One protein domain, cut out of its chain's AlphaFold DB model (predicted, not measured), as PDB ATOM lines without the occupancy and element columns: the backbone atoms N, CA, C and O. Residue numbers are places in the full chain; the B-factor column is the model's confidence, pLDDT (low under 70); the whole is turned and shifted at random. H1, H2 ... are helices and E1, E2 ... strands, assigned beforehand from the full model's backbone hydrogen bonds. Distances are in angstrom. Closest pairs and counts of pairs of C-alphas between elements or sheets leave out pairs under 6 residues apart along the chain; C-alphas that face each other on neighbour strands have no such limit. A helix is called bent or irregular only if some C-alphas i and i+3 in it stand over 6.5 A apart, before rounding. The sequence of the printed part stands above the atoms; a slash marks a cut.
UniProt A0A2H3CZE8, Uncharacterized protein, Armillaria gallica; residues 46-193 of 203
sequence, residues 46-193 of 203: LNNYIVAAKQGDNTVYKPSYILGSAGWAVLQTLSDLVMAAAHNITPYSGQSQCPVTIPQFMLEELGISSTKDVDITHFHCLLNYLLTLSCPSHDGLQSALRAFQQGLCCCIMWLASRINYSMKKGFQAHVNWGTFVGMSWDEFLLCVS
ATOM      1  N   LEU A  46     116.891 269.174 221.025       66.81
ATOM      2  CA  LEU A  46     116.056 270.320 220.628       66.81
ATOM      3  C   LEU A  46     115.276 270.938 221.804       66.81
ATOM      4  O   LEU A  46     114.974 272.128 221.766       66.81
ATOM      5  N   ASN A  47     114.967 270.159 222.847       69.81
ATOM      6  CA  ASN A  47     114.211 270.633 224.008       69.81
ATOM      7  C   ASN A  47     114.975 271.706 224.798       69.81
ATOM      8  O   ASN A  47     114.361 272.655 225.279       69.81
ATOM      9  N   ASN A  48     116.306 271.614 224.872       73.81
ATOM     10  CA  ASN A  48     117.133 272.611 225.564       73.81
ATOM     11  C   ASN A  48     117.221 273.946 224.815       73.81
ATOM     12  O   ASN A  48     117.645 274.955 225.378       73.81
ATOM     13  N   TYR A  49     116.810 273.962 223.548       75.25
ATOM     14  CA  TYR A  49     116.888 275.126 222.678       75.25
ATOM     15  C   TYR A  49     115.521 275.748 222.388       75.25
ATOM     16  O   TYR A  49     115.431 276.620 221.523       75.25
ATOM     17  N   ILE A  50     114.471 275.346 223.108       85.25
ATOM     18  CA  ILE A  50     113.145 275.959 223.036       85.25
ATOM     19  C   ILE A  50     112.968 276.923 224.208       85.25
ATOM     20  O   ILE A  50     113.125 276.564 225.371       85.25
ATOM     21  N   VAL A  51     112.593 278.162 223.898       88.75
ATOM     22  CA  VAL A  51     112.352 279.209 224.892       88.75
ATOM     23  C   VAL A  51     110.880 279.593 224.870       88.75
ATOM     24  O   VAL A  51     110.308 279.866 223.813       88.75
ATOM     25  N   ALA A  52     110.258 279.640 226.046       90.38
ATOM     26  CA  ALA A  52     108.932 280.219 226.208       90.38
ATOM     27  C   ALA A  52     109.046 281.746 226.337       90.38
ATOM     28  O   ALA A  52     109.822 282.261 227.139       90.38
ATOM     29  N   ALA A  53     108.248 282.474 225.565       88.06
ATOM     30  CA  ALA A  53     108.152 283.926 225.595       88.06
ATOM     31  C   ALA A  53     106.687 284.358 225.725       88.06
ATOM     32  O   ALA A  53     105.768 283.632 225.342       88.06
ATOM     33  N   LYS A  54     106.453 285.560 226.255       90.94
ATOM     34  CA  LYS A  54     105.128 286.189 226.245       90.94
ATOM     35  C   LYS A  54     104.972 287.064 225.006       90.94
ATOM     36  O   LYS A  54     105.865 287.841 224.679       90.94
ATOM     37  N   GLN A  55     103.836 286.939 224.327       84.25
ATOM     38  CA  GLN A  55     103.449 287.786 223.202       84.25
ATOM     39  C   GLN A  55     102.007 288.252 223.427       84.25
ATOM     40  O   GLN A  55     101.051 287.539 223.123       84.25
ATOM     41  N   GLY A  56     101.868 289.432 224.039       86.81
ATOM     42  CA  GLY A  56     100.613 289.840 224.675       86.81
ATOM     43  C   GLY A  56     100.284 288.917 225.852       86.81
ATOM     44  O   GLY A  56     101.176 288.541 226.614       86.81
ATOM     45  N   ASP A  57      99.023 288.497 225.954       90.12
ATOM     46  CA  ASP A  57      98.565 287.584 227.012       90.12
ATOM     47  C   ASP A  57      98.965 286.116 226.761       90.12
ATOM     48  O   ASP A  57      99.007 285.289 227.682       90.12
ATOM     49  N   ASN A  58      99.339 285.790 225.523       89.44
ATOM     50  CA  ASN A  58      99.640 284.429 225.104       89.44
ATOM     51  C   ASN A  58     101.093 284.043 225.400       89.44
ATOM     52  O   ASN A  58     102.029 284.830 225.232       89.44
ATOM     53  N   THR A  59     101.288 282.793 225.820       92.00
ATOM     54  CA  THR A  59     102.610 282.160 225.820       92.00
ATOM     55  C   THR A  59     102.884 281.618 224.422       92.00
ATOM     56  O   THR A  59     102.049 280.920 223.853       92.00
ATOM     57  N   VAL A  60     104.055 281.931 223.880       93.25
ATOM     58  CA  VAL A  60     104.557 281.404 222.610       93.25
ATOM     59  C   VAL A  60     105.904 280.734 222.836       93.25
ATOM     60  O   VAL A  60     106.658 281.110 223.729       93.25
ATOM     61  N   TYR A  61     106.218 279.753 222.009       92.50
ATOM     62  CA  TYR A  61     107.478 279.028 222.027       92.50
ATOM     63  C   TYR A  61     108.298 279.458 220.821       92.50
ATOM     64  O   TYR A  61     107.772 279.529 219.709       92.50
ATOM     65  N   LYS A  62     109.578 279.753 221.042       91.12
ATOM     66  CA  LYS A  62     110.517 280.199 220.010       91.12
ATOM     67  C   LYS A  62     111.825 279.413 220.089       91.12
ATOM     68  O   LYS A  62     112.171 278.939 221.177       91.12
ATOM     69  N   PRO A  63     112.576 279.299 218.983       86.62
ATOM     70  CA  PRO A  63     113.964 278.866 219.048       86.62
ATOM     71  C   PRO A  63     114.760 279.792 219.972       86.62
ATOM     72  O   PRO A  63     114.547 281.007 219.998       86.62
ATOM     73  N   SER A  64     115.691 279.228 220.733       84.62
ATOM     74  CA  SER A  64     116.676 280.012 221.471       84.62
ATOM     75  C   SER A  64     117.480 280.880 220.505       84.62
ATOM     76  O   SER A  64     117.699 280.510 219.351       84.62
ATOM     77  N   TYR A  65     117.969 282.023 220.987       80.25
ATOM     78  CA  TYR A  65     118.804 282.914 220.179       80.25
ATOM     79  C   TYR A  65     120.029 282.194 219.597       80.25
ATOM     80  O   TYR A  65     120.400 282.435 218.452       80.25
ATOM     81  N   ILE A  66     120.619 281.277 220.368       77.31
ATOM     82  CA  ILE A  66     121.771 280.472 219.949       77.31
ATOM     83  C   ILE A  66     121.387 279.584 218.758       77.31
ATOM     84  O   ILE A  66     122.050 279.637 217.727       77.31
ATOM     85  N   LEU A  67     120.283 278.835 218.871       76.56
ATOM     86  CA  LEU A  67     119.788 277.969 217.796       76.56
ATOM     87  C   LEU A  67     119.398 278.776 216.550       76.56
ATOM     88  O   LEU A  67     119.779 278.419 215.439       76.56
ATOM     89  N   GLY A  68     118.675 279.883 216.733       73.25
ATOM     90  CA  GLY A  68     118.272 280.755 215.631       73.25
ATOM     91  C   GLY A  68     119.467 281.350 214.885       73.25
ATOM     92  O   GLY A  68     119.490 281.329 213.658       73.25
ATOM     93  N   SER A  69     120.483 281.821 215.615       70.88
ATOM     94  CA  SER A  69     121.688 282.425 215.029       70.88
ATOM     95  C   SER A  69     122.558 281.400 214.305       70.88
ATOM     96  O   SER A  69     123.064 281.681 213.221       70.88
ATOM     97  N   ALA A  70     122.721 280.207 214.879       73.69
ATOM     98  CA  ALA A  70     123.514 279.154 214.259       73.69
ATOM     99  C   ALA A  70     122.850 278.609 212.990       73.69
ATOM    100  O   ALA A  70     123.505 278.506 211.955       73.69
ATOM    101  N   GLY A  71     121.541 278.338 213.033       73.56
ATOM    102  CA  GLY A  71     120.808 277.900 211.847       73.56
ATOM    103  C   GLY A  71     120.779 278.966 210.745       73.56
ATOM    104  O   GLY A  71     120.931 278.634 209.571       73.56
ATOM    105  N   TRP A  72     120.679 280.252 211.110       74.56
ATOM    106  CA  TRP A  72     120.855 281.363 210.167       74.56
ATOM    107  C   TRP A  72     122.250 281.348 209.525       74.56
ATOM    108  O   TRP A  72     122.362 281.409 208.304       74.56
ATOM    109  N   ALA A  73     123.313 281.200 210.321       73.44
ATOM    110  CA  ALA A  73     124.688 281.182 209.818       73.44
ATOM    111  C   ALA A  73     124.958 280.002 208.865       73.44
ATOM    112  O   ALA A  73     125.631 280.176 207.847       73.44
ATOM    113  N   VAL A  74     124.402 278.820 209.153       76.06
ATOM    114  CA  VAL A  74     124.489 277.645 208.271       76.06
ATOM    115  C   VAL A  74     123.825 277.922 206.924       76.06
ATOM    116  O   VAL A  74     124.447 277.726 205.881       76.06
ATOM    117  N   LEU A  75     122.588 278.424 206.930       75.00
ATOM    118  CA  LEU A  75     121.867 278.757 205.699       75.00
ATOM    119  C   LEU A  75     122.581 279.835 204.886       75.00
ATOM    120  O   LEU A  75     122.647 279.729 203.663       75.00
ATOM    121  N   GLN A  76     123.139 280.842 205.561       74.56
ATOM    122  CA  GLN A  76     123.899 281.906 204.911       74.56
ATOM    123  C   GLN A  76     125.132 281.323 204.227       74.56
ATOM    124  O   GLN A  76     125.356 281.582 203.053       74.56
ATOM    125  N   THR A  77     125.863 280.453 204.923       76.50
ATOM    126  CA  THR A  77     127.051 279.783 204.383       76.50
ATOM    127  C   THR A  77     126.714 278.921 203.164       76.50
ATOM    128  O   THR A  77     127.420 278.976 202.159       76.50
ATOM    129  N   LEU A  78     125.623 278.146 203.216       77.62
ATOM    130  CA  LEU A  78     125.165 277.341 202.079       77.62
ATOM    131  C   LEU A  78     124.780 278.223 200.883       77.62
ATOM    132  O   LEU A  78     125.148 277.915 199.749       77.62
ATOM    133  N   SER A  79     124.077 279.329 201.137       75.44
ATOM    134  CA  SER A  79     123.701 280.305 200.111       75.44
ATOM    135  C   SER A  79     124.930 280.956 199.474       75.44
ATOM    136  O   SER A  79     125.046 280.986 198.249       75.44
ATOM    137  N   ASP A  80     125.881 281.416 200.287       75.56
ATOM    138  CA  ASP A  80     127.114 282.062 199.831       75.56
ATOM    139  C   ASP A  80     127.978 281.109 199.005       75.56
ATOM    140  O   ASP A  80     128.564 281.517 198.007       75.56
ATOM    141  N   LEU A  81     128.026 279.828 199.377       78.88
ATOM    142  CA  LEU A  81     128.743 278.801 198.628       78.88
ATOM    143  C   LEU A  81     128.151 278.610 197.229       78.88
ATOM    144  O   LEU A  81     128.897 278.606 196.248       78.88
ATOM    145  N   VAL A  82     126.824 278.496 197.116       79.12
ATOM    146  CA  VAL A  82     126.150 278.363 195.815       79.12
ATOM    147  C   VAL A  82     126.342 279.619 194.971       79.12
ATOM    148  O   VAL A  82     126.677 279.510 193.794       79.12
ATOM    149  N   MET A  83     126.184 280.805 195.561       75.31
ATOM    150  CA  MET A  83     126.362 282.080 194.862       75.31
ATOM    151  C   MET A  83     127.803 282.276 194.380       75.31
ATOM    152  O   MET A  83     128.023 282.624 193.220       75.31
ATOM    153  N   ALA A  84     128.788 281.992 195.233       77.75
ATOM    154  CA  ALA A  84     130.202 282.048 194.881       77.75
ATOM    155  C   ALA A  84     130.524 281.121 193.703       77.75
ATOM    156  O   ALA A  84     131.168 281.543 192.743       77.75
ATOM    157  N   ALA A  85     130.020 279.885 193.747       80.88
ATOM    158  CA  ALA A  85     130.263 278.888 192.713       80.88
ATOM    159  C   ALA A  85     129.536 279.194 191.395       80.88
ATOM    160  O   ALA A  85     130.100 279.003 190.321       80.88
ATOM    161  N   ALA A  86     128.299 279.694 191.458       77.19
ATOM    162  CA  ALA A  86     127.509 280.054 190.282       77.19
ATOM    163  C   ALA A  86     128.071 281.274 189.541       77.19
ATOM    164  O   ALA A  86     127.854 281.426 188.342       77.19
ATOM    165  N   HIS A  87     128.766 282.158 190.253       75.00
ATOM    166  CA  HIS A  87     129.323 283.383 189.687       75.00
ATOM    167  C   HIS A  87     130.837 283.347 189.511       75.00
ATOM    168  O   HIS A  87     131.391 284.285 188.939       75.00
ATOM    169  N   ASN A  88     131.502 282.284 189.966       78.06
ATOM    170  CA  ASN A  88     132.957 282.184 190.013       78.06
ATOM    171  C   ASN A  88     133.585 283.407 190.711       78.06
ATOM    172  O   ASN A  88     134.587 283.957 190.252       78.06
ATOM    173  N   ILE A  89     132.988 283.837 191.832       76.19
ATOM    174  CA  ILE A  89     133.459 284.963 192.657       76.19
ATOM    175  C   ILE A  89     133.711 284.526 194.097       76.19
ATOM    176  O   ILE A  89     133.034 283.643 194.619       76.19
ATOM    177  N   THR A  90     134.672 285.162 194.768       75.06
ATOM    178  CA  THR A  90     134.932 284.875 196.183       75.06
ATOM    179  C   THR A  90     133.940 285.643 197.067       75.06
ATOM    180  O   THR A  90     133.736 286.849 196.858       75.06
ATOM    181  N   PRO A  91     133.339 284.998 198.088       64.69
ATOM    182  CA  PRO A  91     132.380 285.652 198.985       64.69
ATOM    183  C   PRO A  91     133.040 286.720 199.878       64.69
ATOM    184  O   PRO A  91     132.371 287.614 200.383       64.69
ATOM    185  N   TYR A  92     134.369 286.682 200.029       65.19
ATOM    186  CA  TYR A  92     135.141 287.567 200.913       65.19
ATOM    187  C   TYR A  92     135.757 288.793 200.219       65.19
ATOM    188  O   TYR A  92     136.520 289.532 200.839       65.19
ATOM    189  N   SER A  93     135.458 289.029 198.939       56.06
ATOM    190  CA  SER A  93     136.095 290.082 198.126       56.06
ATOM    191  C   SER A  93     135.730 291.527 198.514       56.06
ATOM    192  O   SER A  93     136.245 292.465 197.908       56.06
ATOM    193  N   GLY A  94     134.866 291.745 199.514       50.75
ATOM    194  CA  GLY A  94     134.525 293.077 200.037       50.75
ATOM    195  C   GLY A  94     133.758 293.988 199.064       50.75
ATOM    196  O   GLY A  94     133.383 295.098 199.434       50.75
ATOM    197  N   GLN A  95     133.504 293.537 197.833       46.12
ATOM    198  CA  GLN A  95     132.677 294.227 196.851       46.12
ATOM    199  C   GLN A  95     131.233 293.736 196.966       46.12
ATOM    200  O   GLN A  95     130.982 292.534 197.014       46.12
ATOM    201  N   SER A  96     130.283 294.675 197.015       41.34
ATOM    202  CA  SER A  96     128.850 294.370 196.987       41.34
ATOM    203  C   SER A  96     128.539 293.566 195.725       41.34
ATOM    204  O   SER A  96     128.659 294.079 194.610       41.34
ATOM    205  N   GLN A  97     128.186 292.296 195.905       49.06
ATOM    206  CA  GLN A  97     127.844 291.389 194.820       49.06
ATOM    207  C   GLN A  97     126.457 291.784 194.294       49.06
ATOM    208  O   GLN A  97     125.427 291.379 194.828       49.06
ATOM    209  N   CYS A  98     126.419 292.652 193.279       42.31
ATOM    210  CA  CYS A  98     125.206 292.886 192.493       42.31
ATOM    211  C   CYS A  98     124.721 291.552 191.905       42.31
ATOM    212  O   CYS A  98     125.561 290.701 191.613       42.31
ATOM    213  N   PRO A  99     123.409 291.360 191.679       50.25
ATOM    214  CA  PRO A  99     122.914 290.142 191.057       50.25
ATOM    215  C   PRO A  99     123.528 290.019 189.662       50.25
ATOM    216  O   PRO A  99     123.146 290.715 188.720       50.25
ATOM    217  N   VAL A 100     124.528 289.151 189.544       54.41
ATOM    218  CA  VAL A 100     125.099 288.768 188.264       54.41
ATOM    219  C   VAL A 100     124.072 287.831 187.640       54.41
ATOM    220  O   VAL A 100     123.520 286.950 188.292       54.41
ATOM    221  N   THR A 101     123.718 288.059 186.384       62.19
ATOM    222  CA  THR A 101     122.829 287.128 185.683       62.19
ATOM    223  C   THR A 101     123.547 285.782 185.586       62.19
ATOM    224  O   THR A 101     124.635 285.734 185.018       62.19
ATOM    225  N   ILE A 102     122.981 284.711 186.156       64.75
ATOM    226  CA  ILE A 102     123.533 283.357 186.001       64.75
ATOM    227  C   ILE A 102     123.216 282.894 184.573       64.75
ATOM    228  O   ILE A 102     122.038 282.825 184.209       64.75
ATOM    229  N   PRO A 103     124.223 282.584 183.741       68.69
ATOM    230  CA  PRO A 103     123.991 282.016 182.423       68.69
ATOM    231  C   PRO A 103     123.243 280.680 182.501       68.69
ATOM    232  O   PRO A 103     123.477 279.874 183.400       68.69
ATOM    233  N   GLN A 104     122.386 280.401 181.518       73.88
ATOM    234  CA  GLN A 104     121.541 279.201 181.514       73.88
ATOM    235  C   GLN A 104     122.335 277.889 181.651       73.88
ATOM    236  O   GLN A 104     121.920 276.996 182.381       73.88
ATOM    237  N   PHE A 105     123.510 277.789 181.026       73.44
ATOM    238  CA  PHE A 105     124.358 276.598 181.134       73.44
ATOM    239  C   PHE A 105     124.875 276.350 182.565       73.44
ATOM    240  O   PHE A 105     125.043 275.202 182.962       73.44
ATOM    241  N   MET A 106     125.085 277.399 183.373       75.38
ATOM    242  CA  MET A 106     125.430 277.254 184.795       75.38
ATOM    243  C   MET A 106     124.211 276.825 185.621       75.38
ATOM    244  O   MET A 106     124.358 276.015 186.531       75.38
ATOM    245  N   LEU A 107     123.004 277.295 185.278       75.75
ATOM    246  CA  LEU A 107     121.764 276.820 185.908       75.75
ATOM    247  C   LEU A 107     121.557 275.319 185.672       75.75
ATOM    248  O   LEU A 107     121.231 274.593 186.608       75.75
ATOM    249  N   GLU A 108     121.822 274.833 184.458       78.69
ATOM    250  CA  GLU A 108     121.753 273.405 184.128       78.69
ATOM    251  C   GLU A 108     122.755 272.568 184.938       78.69
ATOM    252  O   GLU A 108     122.400 271.502 185.445       78.69
ATOM    253  N   GLU A 109     123.985 273.055 185.137       80.81
ATOM    254  CA  GLU A 109     124.980 272.383 185.990       80.81
ATOM    255  C   GLU A 109     124.577 272.353 187.467       80.81
ATOM    256  O   GLU A 109     124.758 271.339 188.150       80.81
ATOM    257  N   LEU A 110     123.940 273.424 187.937       76.94
ATOM    258  CA  LEU A 110     123.305 273.484 189.249       76.94
ATOM    259  C   LEU A 110     122.007 272.658 189.311       76.94
ATOM    260  O   LEU A 110     121.432 272.502 190.382       76.94
ATOM    261  N   GLY A 111     121.543 272.063 188.208       75.62
ATOM    262  CA  GLY A 111     120.290 271.305 188.172       75.62
ATOM    263  C   GLY A 111     119.050 272.169 188.420       75.62
ATOM    264  O   GLY A 111     118.039 271.657 188.893       75.62
ATOM    265  N   ILE A 112     119.134 273.467 188.125       74.50
ATOM    266  CA  ILE A 112     118.051 274.440 188.245       74.50
ATOM    267  C   ILE A 112     117.389 274.547 186.871       74.50
ATOM    268  O   ILE A 112     117.920 275.178 185.960       74.50
ATOM    269  N   SER A 113     116.231 273.909 186.705       68.38
ATOM    270  CA  SER A 113     115.496 273.887 185.432       68.38
ATOM    271  C   SER A 113     114.319 274.865 185.392       68.38
ATOM    272  O   SER A 113     113.790 275.182 184.328       68.38
ATOM    273  N   SER A 114     113.908 275.378 186.550       63.31
ATOM    274  CA  SER A 114     112.805 276.319 186.687       63.31
ATOM    275  C   SER A 114     112.957 277.184 187.933       63.31
ATOM    276  O   SER A 114     113.669 276.823 188.867       63.31
ATOM    277  N   THR A 115     112.196 278.279 188.003       58.09
ATOM    278  CA  THR A 115     112.069 279.107 189.216       58.09
ATOM    279  C   THR A 115     111.525 278.340 190.429       58.09
ATOM    280  O   THR A 115     111.660 278.811 191.550       58.09
ATOM    281  N   LYS A 116     110.928 277.156 190.222       54.22
ATOM    282  CA  LYS A 116     110.456 276.264 191.291       54.22
ATOM    283  C   LYS A 116     111.560 275.361 191.841       54.22
ATOM    284  O   LYS A 116     111.484 274.986 192.998       54.22
ATOM    285  N   ASP A 117     112.592 275.072 191.044       56.31
ATOM    286  CA  ASP A 117     113.816 274.401 191.520       56.31
ATOM    287  C   ASP A 117     114.704 275.363 192.316       56.31
ATOM    288  O   ASP A 117     115.643 274.963 193.001       56.31
ATOM    289  N   VAL A 118     114.358 276.652 192.282       51.03
ATOM    290  CA  VAL A 118     114.873 277.696 193.163       51.03
ATOM    291  C   VAL A 118     114.218 277.559 194.551       51.03
ATOM    292  O   VAL A 118     113.935 278.540 195.232       51.03
ATOM    293  N   ASP A 119     114.090 276.330 195.055       50.06
ATOM    294  CA  ASP A 119     114.102 276.081 196.501       50.06
ATOM    295  C   ASP A 119     115.425 276.576 197.130       50.06
ATOM    296  O   ASP A 119     115.547 276.777 198.334       50.06
ATOM    297  N   ILE A 120     116.399 276.936 196.294       47.16
ATOM    298  CA  ILE A 120     117.547 277.745 196.686       47.16
ATOM    299  C   ILE A 120     117.143 279.183 197.091       47.16
ATOM    300  O   ILE A 120     117.705 279.734 198.028       47.16
ATOM    301  N   THR A 121     116.109 279.796 196.491       41.00
ATOM    302  CA  THR A 121     115.513 281.046 197.018       41.00
ATOM    303  C   THR A 121     114.747 280.786 198.307       41.00
ATOM    304  O   THR A 121     114.643 281.692 199.136       41.00
ATOM    305  N   HIS A 122     114.300 279.546 198.541       49.75
ATOM    306  CA  HIS A 122     113.864 279.130 199.868       49.75
ATOM    307  C   HIS A 122     115.007 279.259 200.879       49.75
ATOM    308  O   HIS A 122     114.695 279.690 201.974       49.75
ATOM    309  N   PHE A 123     116.296 279.034 200.562       51.62
ATOM    310  CA  PHE A 123     117.392 279.342 201.511       51.62
ATOM    311  C   PHE A 123     117.364 280.800 201.955       51.62
ATOM    312  O   PHE A 123     117.447 281.084 203.149       51.62
ATOM    313  N   HIS A 124     117.181 281.719 201.005       46.25
ATOM    314  CA  HIS A 124     117.110 283.145 201.303       46.25
ATOM    315  C   HIS A 124     115.889 283.514 202.162       46.25
ATOM    316  O   HIS A 124     115.991 284.372 203.040       46.25
ATOM    317  N   CYS A 125     114.746 282.851 201.963       48.59
ATOM    318  CA  CYS A 125     113.569 283.006 202.824       48.59
ATOM    319  C   CYS A 125     113.704 282.261 204.171       48.59
ATOM    320  O   CYS A 125     113.175 282.721 205.183       48.59
ATOM    321  N   LEU A 126     114.435 281.144 204.201       60.38
ATOM    322  CA  LEU A 126     114.700 280.301 205.369       60.38
ATOM    323  C   LEU A 126     115.681 280.957 206.334       60.38
ATOM    324  O   LEU A 126     115.585 280.693 207.530       60.38
ATOM    325  N   LEU A 127     116.573 281.834 205.855       57.38
ATOM    326  CA  LEU A 127     117.477 282.613 206.710       57.38
ATOM    327  C   LEU A 127     116.690 283.242 207.863       57.38
ATOM    328  O   LEU A 127     116.980 283.029 209.036       57.38
ATOM    329  N   ASN A 128     115.596 283.925 207.540       66.12
ATOM    330  CA  ASN A 128     114.772 284.579 208.550       66.12
ATOM    331  C   ASN A 128     113.759 283.643 209.222       66.12
ATOM    332  O   ASN A 128     113.142 284.044 210.211       66.12
ATOM    333  N   TYR A 129     113.579 282.414 208.731       74.12
ATOM    334  CA  TYR A 129     112.577 281.482 209.246       74.12
ATOM    335  C   TYR A 129     112.813 281.180 210.724       74.12
ATOM    336  O   TYR A 129     111.933 281.448 211.533       74.12
ATOM    337  N   LEU A 130     114.007 280.725 211.116       73.75
ATOM    338  CA  LEU A 130     114.280 280.411 212.525       73.75
ATOM    339  C   LEU A 130     114.258 281.642 213.436       73.75
ATOM    340  O   LEU A 130     113.833 281.544 214.585       73.75
ATOM    341  N   LEU A 131     114.686 282.799 212.930       72.62
ATOM    342  CA  LEU A 131     114.690 284.050 213.694       72.62
ATOM    343  C   LEU A 131     113.272 284.566 213.981       72.62
ATOM    344  O   LEU A 131     113.050 285.262 214.972       72.62
ATOM    345  N   THR A 132     112.311 284.225 213.121       79.12
ATOM    346  CA  THR A 132     110.916 284.680 213.217       79.12
ATOM    347  C   THR A 132     109.944 283.582 213.656       79.12
ATOM    348  O   THR A 132     108.797 283.883 213.996       79.12
ATOM    349  N   LEU A 133     110.395 282.324 213.707       85.62
ATOM    350  CA  LEU A 133     109.580 281.173 214.066       85.62
ATOM    351  C   LEU A 133     109.041 281.317 215.490       85.62
ATOM    352  O   LEU A 133     109.778 281.472 216.466       85.62
ATOM    353  N   SER A 134     107.722 281.232 215.607       89.56
ATOM    354  CA  SER A 134     107.031 281.175 216.885       89.56
ATOM    355  C   SER A 134     105.830 280.250 216.776       89.56
ATOM    356  O   SER A 134     105.144 280.223 215.754       89.56
ATOM    357  N   CYS A 135     105.589 279.460 217.818       90.25
ATOM    358  CA  CYS A 135     104.483 278.512 217.853       90.25
ATOM    359  C   CYS A 135     103.677 278.658 219.149       90.25
ATOM    360  O   CYS A 135     104.246 278.980 220.193       90.25
ATOM    361  N   PRO A 136     102.362 278.389 219.121       91.56
ATOM    362  CA  PRO A 136     101.523 278.434 220.321       91.56
ATOM    363  C   PRO A 136     101.782 277.254 221.271       91.56
ATOM    364  O   PRO A 136     101.381 277.301 222.429       91.56
ATOM    365  N   SER A 137     102.451 276.197 220.801       91.44
ATOM    366  CA  SER A 137     102.781 275.012 221.590       91.44
ATOM    367  C   SER A 137     104.236 274.593 221.408       91.44
ATOM    368  O   SER A 137     104.839 274.797 220.349       91.44
ATOM    369  N   HIS A 138     104.775 273.966 222.452       88.50
ATOM    370  CA  HIS A 138     106.107 273.374 222.449       88.50
ATOM    371  C   HIS A 138     106.239 272.298 221.357       88.50
ATOM    372  O   HIS A 138     107.164 272.347 220.552       88.50
ATOM    373  N   ASP A 139     105.269 271.385 221.263       86.88
ATOM    374  CA  ASP A 139     105.263 270.303 220.263       86.88
ATOM    375  C   ASP A 139     105.178 270.831 218.825       86.88
ATOM    376  O   ASP A 139     105.786 270.271 217.906       86.88
ATOM    377  N   GLY A 140     104.448 271.934 218.625       85.81
ATOM    378  CA  GLY A 140     104.366 272.617 217.336       85.81
ATOM    379  C   GLY A 140     105.723 273.168 216.913       85.81
ATOM    380  O   GLY A 140     106.155 272.939 215.783       85.81
ATOM    381  N   LEU A 141     106.439 273.809 217.843       87.00
ATOM    382  CA  LEU A 141     107.792 274.287 217.581       87.00
ATOM    383  C   LEU A 141     108.762 273.130 217.330       87.00
ATOM    384  O   LEU A 141     109.543 273.185 216.386       87.00
ATOM    385  N   GLN A 142     108.695 272.064 218.127       83.94
ATOM    386  CA  GLN A 142     109.559 270.899 217.946       83.94
ATOM    387  C   GLN A 142     109.356 270.255 216.566       83.94
ATOM    388  O   GLN A 142     110.323 269.877 215.905       83.94
ATOM    389  N   SER A 143     108.109 270.167 216.102       83.19
ATOM    390  CA  SER A 143     107.784 269.653 214.768       83.19
ATOM    391  C   SER A 143     108.339 270.552 213.660       83.19
ATOM    392  O   SER A 143     108.923 270.049 212.701       83.19
ATOM    393  N   ALA A 144     108.227 271.875 213.815       82.56
ATOM    394  CA  ALA A 144     108.790 272.845 212.878       82.56
ATOM    395  C   ALA A 144     110.326 272.777 212.818       82.56
ATOM    396  O   ALA A 144     110.901 272.771 211.732       82.56
ATOM    397  N   LEU A 145     110.994 272.646 213.969       79.88
ATOM    398  CA  LEU A 145     112.450 272.489 214.045       79.88
ATOM    399  C   LEU A 145     112.933 271.188 213.383       79.88
ATOM    400  O   LEU A 145     113.947 271.194 212.689       79.88
ATOM    401  N   ARG A 146     112.187 270.083 213.516       77.62
ATOM    402  CA  ARG A 146     112.493 268.829 212.801       77.62
ATOM    403  C   ARG A 146     112.320 268.962 211.289       77.62
ATOM    404  O   ARG A 146     113.145 268.452 210.538       77.62
ATOM    405  N   ALA A 147     111.267 269.639 210.834       77.88
ATOM    406  CA  ALA A 147     111.064 269.895 209.408       77.88
ATOM    407  C   ALA A 147     112.187 270.774 208.834       77.88
ATOM    408  O   ALA A 147     112.710 270.494 207.758       77.88
ATOM    409  N   PHE A 148     112.608 271.790 209.590       77.38
ATOM    410  CA  PHE A 148     113.751 272.628 209.250       77.38
ATOM    411  C   PHE A 148     115.041 271.811 209.091       77.38
ATOM    412  O   PHE A 148     115.717 271.920 208.069       77.38
ATOM    413  N   GLN A 149     115.342 270.938 210.055       75.50
ATOM    414  CA  GLN A 149     116.480 270.019 209.989       75.50
ATOM    415  C   GLN A 149     116.432 269.135 208.735       75.50
ATOM    416  O   GLN A 149     117.430 268.999 208.034       75.50
ATOM    417  N   GLN A 150     115.277 268.539 208.429       73.56
ATOM    418  CA  GLN A 150     115.122 267.716 207.226       73.56
ATOM    419  C   GLN A 150     115.403 268.525 205.955       73.56
ATOM    420  O   GLN A 150     116.104 268.040 205.066       73.56
ATOM    421  N   GLY A 151     114.923 269.771 205.904       74.81
ATOM    422  CA  GLY A 151     115.238 270.713 204.836       74.81
ATOM    423  C   GLY A 151     116.744 270.918 204.677       74.81
ATOM    424  O   GLY A 151     117.269 270.714 203.584       74.81
ATOM    425  N   LEU A 152     117.458 271.230 205.766       74.00
ATOM    426  CA  LEU A 152     118.919 271.381 205.756       74.00
ATOM    427  C   LEU A 152     119.640 270.130 205.233       74.00
ATOM    428  O   LEU A 152     120.553 270.240 204.413       74.00
ATOM    429  N   CYS A 153     119.213 268.932 205.633       72.62
ATOM    430  CA  CYS A 153     119.810 267.695 205.130       72.62
ATOM    431  C   CYS A 153     119.618 267.535 203.615       72.62
ATOM    432  O   CYS A 153     120.577 267.231 202.901       72.62
ATOM    433  N   CYS A 154     118.405 267.774 203.106       73.94
ATOM    434  CA  CYS A 154     118.131 267.736 201.667       73.94
ATOM    435  C   CYS A 154     119.024 268.716 200.896       73.94
ATOM    436  O   CYS A 154     119.526 268.393 199.819       73.94
ATOM    437  N   CYS A 155     119.270 269.881 201.482       74.88
ATOM    438  CA  CYS A 155     120.117 270.922 200.922       74.88
ATOM    439  C   CYS A 155     121.586 270.495 200.817       74.88
ATOM    440  O   CYS A 155     122.199 270.630 199.757       74.88
ATOM    441  N   ILE A 156     122.133 269.911 201.883       75.50
ATOM    442  CA  ILE A 156     123.506 269.388 201.905       75.50
ATOM    443  C   ILE A 156     123.664 268.239 200.900       75.50
ATOM    444  O   ILE A 156     124.641 268.201 200.149       75.50
ATOM    445  N   MET A 157     122.686 267.332 200.824       73.56
ATOM    446  CA  MET A 157     122.688 266.238 199.846       73.56
ATOM    447  C   MET A 157     122.657 266.741 198.403       73.56
ATOM    448  O   MET A 157     123.398 266.240 197.553       73.56
ATOM    449  N   TRP A 158     121.801 267.723 198.116       79.31
ATOM    450  CA  TRP A 158     121.744 268.346 196.799       79.31
ATOM    451  C   TRP A 158     123.099 268.960 196.440       79.31
ATOM    452  O   TRP A 158     123.631 268.670 195.365       79.31
ATOM    453  N   LEU A 159     123.704 269.711 197.362       79.31
ATOM    454  CA  LEU A 159     124.983 270.377 197.142       79.31
ATOM    455  C   LEU A 159     126.105 269.375 196.837       79.31
ATOM    456  O   LEU A 159     126.825 269.521 195.852       79.31
ATOM    457  N   ALA A 160     126.190 268.296 197.614       76.56
ATOM    458  CA  ALA A 160     127.138 267.208 197.386       76.56
ATOM    459  C   ALA A 160     126.968 266.563 196.005       76.56
ATOM    460  O   ALA A 160     127.938 266.326 195.282       76.56
ATOM    461  N   SER A 161     125.715 266.316 195.608       79.12
ATOM    462  CA  SER A 161     125.400 265.780 194.287       79.12
ATOM    463  C   SER A 161     125.854 266.717 193.168       79.12
ATOM    464  O   SER A 161     126.284 266.220 192.125       79.12
ATOM    465  N   ARG A 162     125.741 268.039 193.348       83.25
ATOM    466  CA  ARG A 162     126.159 269.022 192.341       83.25
ATOM    467  C   ARG A 162     127.675 269.161 192.258       83.25
ATOM    468  O   ARG A 162     128.207 269.149 191.152       83.25
ATOM    469  N   ILE A 163     128.372 269.175 193.394       80.38
ATOM    470  CA  ILE A 163     129.841 269.164 193.435       80.38
ATOM    471  C   ILE A 163     130.382 267.934 192.696       80.38
ATOM    472  O   ILE A 163     131.210 268.069 191.799       80.38
ATOM    473  N   ASN A 164     129.849 266.745 192.991       78.38
ATOM    474  CA  ASN A 164     130.240 265.510 192.309       78.38
ATOM    475  C   ASN A 164     129.942 265.552 190.800       78.38
ATOM    476  O   ASN A 164     130.723 265.060 189.989       78.38
ATOM    477  N   TYR A 165     128.816 266.150 190.399       82.31
ATOM    478  CA  TYR A 165     128.493 266.332 188.985       82.31
ATOM    479  C   TYR A 165     129.523 267.226 188.273       82.31
ATOM    480  O   TYR A 165     130.032 266.831 187.224       82.31
ATOM    481  N   SER A 166     129.894 268.369 188.859       83.50
ATOM    482  CA  SER A 166     130.956 269.236 188.327       83.50
ATOM    483  C   SER A 166     132.311 268.522 188.298       83.50
ATOM    484  O   SER A 166     133.009 268.583 187.294       83.50
ATOM    485  N   MET A 167     132.658 267.761 189.340       80.50
ATOM    486  CA  MET A 167     133.892 266.964 189.367       80.50
ATOM    487  C   MET A 167     133.946 265.934 188.233       80.50
ATOM    488  O   MET A 167     134.979 265.798 187.586       80.50
ATOM    489  N   LYS A 168     132.833 265.249 187.938       81.75
ATOM    490  CA  LYS A 168     132.743 264.299 186.813       81.75
ATOM    491  C   LYS A 168     132.882 264.961 185.443       81.75
ATOM    492  O   LYS A 168     133.275 264.285 184.500       81.75
ATOM    493  N   LYS A 169     132.559 266.252 185.319       82.56
ATOM    494  CA  LYS A 169     132.844 267.038 184.107       82.56
ATOM    495  C   LYS A 169     134.315 267.454 183.994       82.56
ATOM    496  O   LYS A 169     134.736 267.877 182.917       82.56
ATOM    497  N   GLY A 170     135.089 267.372 185.077       83.81
ATOM    498  CA  GLY A 170     136.483 267.806 185.108       83.81
ATOM    499  C   GLY A 170     136.630 269.260 184.653       83.81
ATOM    500  O   GLY A 170     135.845 270.127 185.039       83.81
ATOM    501  N   PHE A 171     137.608 269.532 183.790       85.06
ATOM    502  CA  PHE A 171     137.899 270.877 183.269       85.06
ATOM    503  C   PHE A 171     136.778 271.493 182.411       85.06
ATOM    504  O   PHE A 171     136.850 272.668 182.071       85.06
ATOM    505  N   GLN A 172     135.741 270.725 182.056       85.38
ATOM    506  CA  GLN A 172     134.585 271.224 181.301       85.38
ATOM    507  C   GLN A 172     133.471 271.792 182.194       85.38
ATOM    508  O   GLN A 172     132.444 272.231 181.674       85.38
ATOM    509  N   ALA A 173     133.614 271.737 183.522       84.75
ATOM    510  CA  ALA A 173     132.644 272.348 184.423       84.75
ATOM    511  C   ALA A 173     132.727 273.879 184.363       84.75
ATOM    512  O   ALA A 173     133.811 274.458 184.327       84.75
ATOM    513  N   HIS A 174     131.569 274.532 184.391       84.62
ATOM    514  CA  HIS A 174     131.464 275.990 184.400       84.62
ATOM    515  C   HIS A 174     131.295 276.541 185.820       84.62
ATOM    516  O   HIS A 174     131.668 277.685 186.080       84.62
ATOM    517  N   VAL A 175     130.738 275.730 186.725       85.88
ATOM    518  CA  VAL A 175     130.570 276.053 188.148       85.88
ATOM    519  C   VAL A 175     131.862 275.765 188.915       85.88
ATOM    520  O   VAL A 175     132.278 274.609 189.010       85.88
ATOM    521  N   ASN A 176     132.470 276.796 189.512       85.38
ATOM    522  CA  ASN A 176     133.681 276.655 190.322       85.38
ATOM    523  C   ASN A 176     133.368 276.625 191.828       85.38
ATOM    524  O   ASN A 176     133.359 277.644 192.515       85.38
ATOM    525  N   TRP A 177     133.214 275.426 192.385       84.62
ATOM    526  CA  TRP A 177     133.009 275.237 193.828       84.62
ATOM    527  C   TRP A 177     134.201 275.682 194.695       84.62
ATOM    528  O   TRP A 177     134.031 275.964 195.881       84.62
ATOM    529  N   GLY A 178     135.398 275.795 194.111       80.00
ATOM    530  CA  GLY A 178     136.600 276.276 194.787       80.00
ATOM    531  C   GLY A 178     136.584 277.769 195.094       80.00
ATOM    532  O   GLY A 178     137.284 278.205 196.008       80.00
ATOM    533  N   THR A 179     135.757 278.569 194.411       81.81
ATOM    534  CA  THR A 179     135.795 280.025 194.608       81.81
ATOM    535  C   THR A 179     135.325 280.445 195.996       81.81
ATOM    536  O   THR A 179     135.794 281.452 196.526       81.81
ATOM    537  N   PHE A 180     134.484 279.632 196.640       79.38
ATOM    538  CA  PHE A 180     134.092 279.841 198.032       79.38
ATOM    539  C   PHE A 180     135.303 279.878 198.982       79.38
ATOM    540  O   PHE A 180     135.356 280.711 199.882       79.38
ATOM    541  N   VAL A 181     136.317 279.041 198.737       76.81
ATOM    542  CA  VAL A 181     137.574 278.991 199.510       76.81
ATOM    543  C   VAL A 181     138.725 279.750 198.837       76.81
ATOM    544  O   VAL A 181     139.879 279.595 199.228       76.81
ATOM    545  N   GLY A 182     138.430 280.583 197.835       77.25
ATOM    546  CA  GLY A 182     139.434 281.395 197.144       77.25
ATOM    547  C   GLY A 182     140.286 280.644 196.118       77.25
ATOM    548  O   GLY A 182     141.363 281.123 195.783       77.25
ATOM    549  N   MET A 183     139.822 279.495 195.622       82.75
ATOM    550  CA  MET A 183     140.523 278.682 194.625       82.75
ATOM    551  C   MET A 183     139.927 278.850 193.220       82.75
ATOM    552  O   MET A 183     138.713 279.009 193.034       82.75
ATOM    553  N   SER A 184     140.787 278.758 192.209       85.50
ATOM    554  CA  SER A 184     140.383 278.488 190.828       85.50
ATOM    555  C   SER A 184     139.835 277.062 190.686       85.50
ATOM    556  O   SER A 184     140.019 276.212 191.560       85.50
ATOM    557  N   TRP A 185     139.144 276.793 189.577       85.38
ATOM    558  CA  TRP A 185     138.572 275.470 189.329       85.38
ATOM    559  C   TRP A 185     139.650 274.393 189.171       85.38
ATOM    560  O   TRP A 185     139.505 273.293 189.698       85.38
ATOM    561  N   ASP A 186     140.763 274.728 188.520       85.31
ATOM    562  CA  ASP A 186     141.878 273.806 188.307       85.31
ATOM    563  C   ASP A 186     142.546 273.427 189.634       85.31
ATOM    564  O   ASP A 186     142.774 272.247 189.904       85.31
ATOM    565  N   GLU A 187     142.805 274.417 190.494       83.44
ATOM    566  CA  GLU A 187     143.320 274.191 191.850       83.44
ATOM    567  C   GLU A 187     142.363 273.312 192.650       83.44
ATOM    568  O   GLU A 187     142.782 272.335 193.271       83.44
ATOM    569  N   PHE A 188     141.065 273.611 192.581       81.50
ATOM    570  CA  PHE A 188     140.044 272.826 193.252       81.50
ATOM    571  C   PHE A 188     140.058 271.365 192.792       81.50
ATOM    572  O   PHE A 188     140.142 270.470 193.632       81.50
ATOM    573  N   LEU A 189     140.041 271.119 191.478       76.12
ATOM    574  CA  LEU A 189     140.096 269.787 190.870       76.12
ATOM    575  C   LEU A 189     141.324 268.993 191.321       76.12
ATOM    576  O   LEU A 189     141.188 267.840 191.739       76.12
ATOM    577  N   LEU A 190     142.506 269.610 191.275       75.81
ATOM    578  CA  LEU A 190     143.763 268.989 191.696       75.81
ATOM    579  C   LEU A 190     143.735 268.571 193.168       75.81
ATOM    580  O   LEU A 190     144.292 267.532 193.524       75.81
ATOM    581  N   CYS A 191     143.057 269.341 194.017       70.38
ATOM    582  CA  CYS A 191     142.930 269.006 195.424       70.38
ATOM    583  C   CYS A 191     141.826 267.966 195.703       70.38
ATOM    584  O   CYS A 191     141.979 267.160 196.620       70.38
ATOM    585  N   VAL A 192     140.714 267.962 194.955       67.00
ATOM    586  CA  VAL A 192     139.568 267.056 195.203       67.00
ATOM    587  C   VAL A 192     139.668 265.717 194.468       67.00
ATOM    588  O   VAL A 192     138.962 264.772 194.816       67.00
ATOM    589  N   SER A 193     140.530 265.614 193.454       61.41
ATOM    590  CA  SER A 193     140.713 264.407 192.645       61.41
ATOM    591  C   SER A 193     142.200 264.122 192.361       61.41
ATOM    592  O   SER A 193     142.640 264.229 191.210       61.41
TER     593      SER A 193
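AT A GLANCE: This is residues 46 to 193 of the 203 residues of an uncharacterized protein of Armillaria gallica (UniProt A0A2H3CZE8). A long rod is built along the helix H5, with H2 and H4 side by side along part of its length as a loose three-helix bundle, up and down, each helix running against the one before it in the chain. The strand hairpin E1 and E2 makes one end, with H1 beside it, while the short helices H3, H6 and H7 gather round the far part of H5 and H2. The printed part has 148 residues, with seven named helices and two strands in the order H1 E1 E2 H2 H3 H4 H5 H6 H7; the sheet, E1 - E2, is antiparallel and the class is mostly helix. The whole is loose, with a radius of gyration of the C-alphas of 18.3 A and spans of 60 by 29 by 29 A.

HOW THE PARTS SIT: E1, residues 50 to 55, and E2, residues 58 to 63, form a hairpin at 144 degrees between directions; N 53 and O 60, 2.8 A apart, and N 62 and O 51, 2.9 A apart, are within hydrogen-bond range. The closest C-alphas of E2 and H5, residues 138 to 172, are those of Tyr 61 and His 138, 5.8 A apart. H5 is the hub, touching three helices. H1, residues 46 to 49, only just touches residues 142 to 145 of H5, with 3 pairs of C-alphas within 8 A, the closest Leu 46 and Gln 142 at 7.1 A. H2, residues 65 to 87, touches H4, residues 119 to 132, at a shallow tilt of 20 degrees, opposite ways; their closest C-alphas, of Trp 72 and Leu 127, are 5.0 A apart. H2 and H5 are close but not clearly touching, with the C-alphas of Leu 75 and Leu 152 7.9 A apart, and H4 and H5 are near each other, with 14 pairs of C-alphas within 10 A. H3, residues 104 to 109, only just touches residues 162 to 166 of H5, with 3 pairs within 8 A, the closest Glu 109 and Ser 166 at 7.1 A, about perpendicular at 78 degrees. H7, residues 185 to 192, touches residues 167 to 171 of H5, the closest C-alphas being Met 167 and Leu 189 at 7.0 A. H6, residues 177 to 181, touches H7, Gly 178 to Phe 188 at 5.1 A, and residues 80 to 85 of H2, Ala 85 to Trp 177 at 4.7 A. Every O i to N i+4 pair is within hydrogen-bond range in H2, H3 and H7, against 5 of 10 in H4, 29 of 31 in H5 and 0 of 1 in H6, where 1 of 2 O i to N i+3 pairs is; H1 is too short for such a pair.

IN THESE COORDINATES: H5 runs 50.1 A from C-alpha 138 at (106.107, 273.374, 222.449) to C-alpha 172 at (134.585, 271.224, 181.301), with a kink of 36 degrees near residue 166; it is irregular, C-alphas 168 and 171 being 9.1 A apart. H4, 19.1 A long, is only just irregular, with C-alphas 127 and 130 7.0 A apart. H2 is 32.3 A long, from C-alpha 65 at (118.804, 282.914, 220.179).

THE WHOLE: The C-alphas farthest apart, of Asp 57 and Phe 171, are 61.2 A apart. The printed part has no cut, and the link from H2 to H3, residues 88 to 103, is long. The mean pLDDT of the printed part is 74.9; residues 46 to 47, 91 to 103, 113 to 128 and 192 to 193 are under 70.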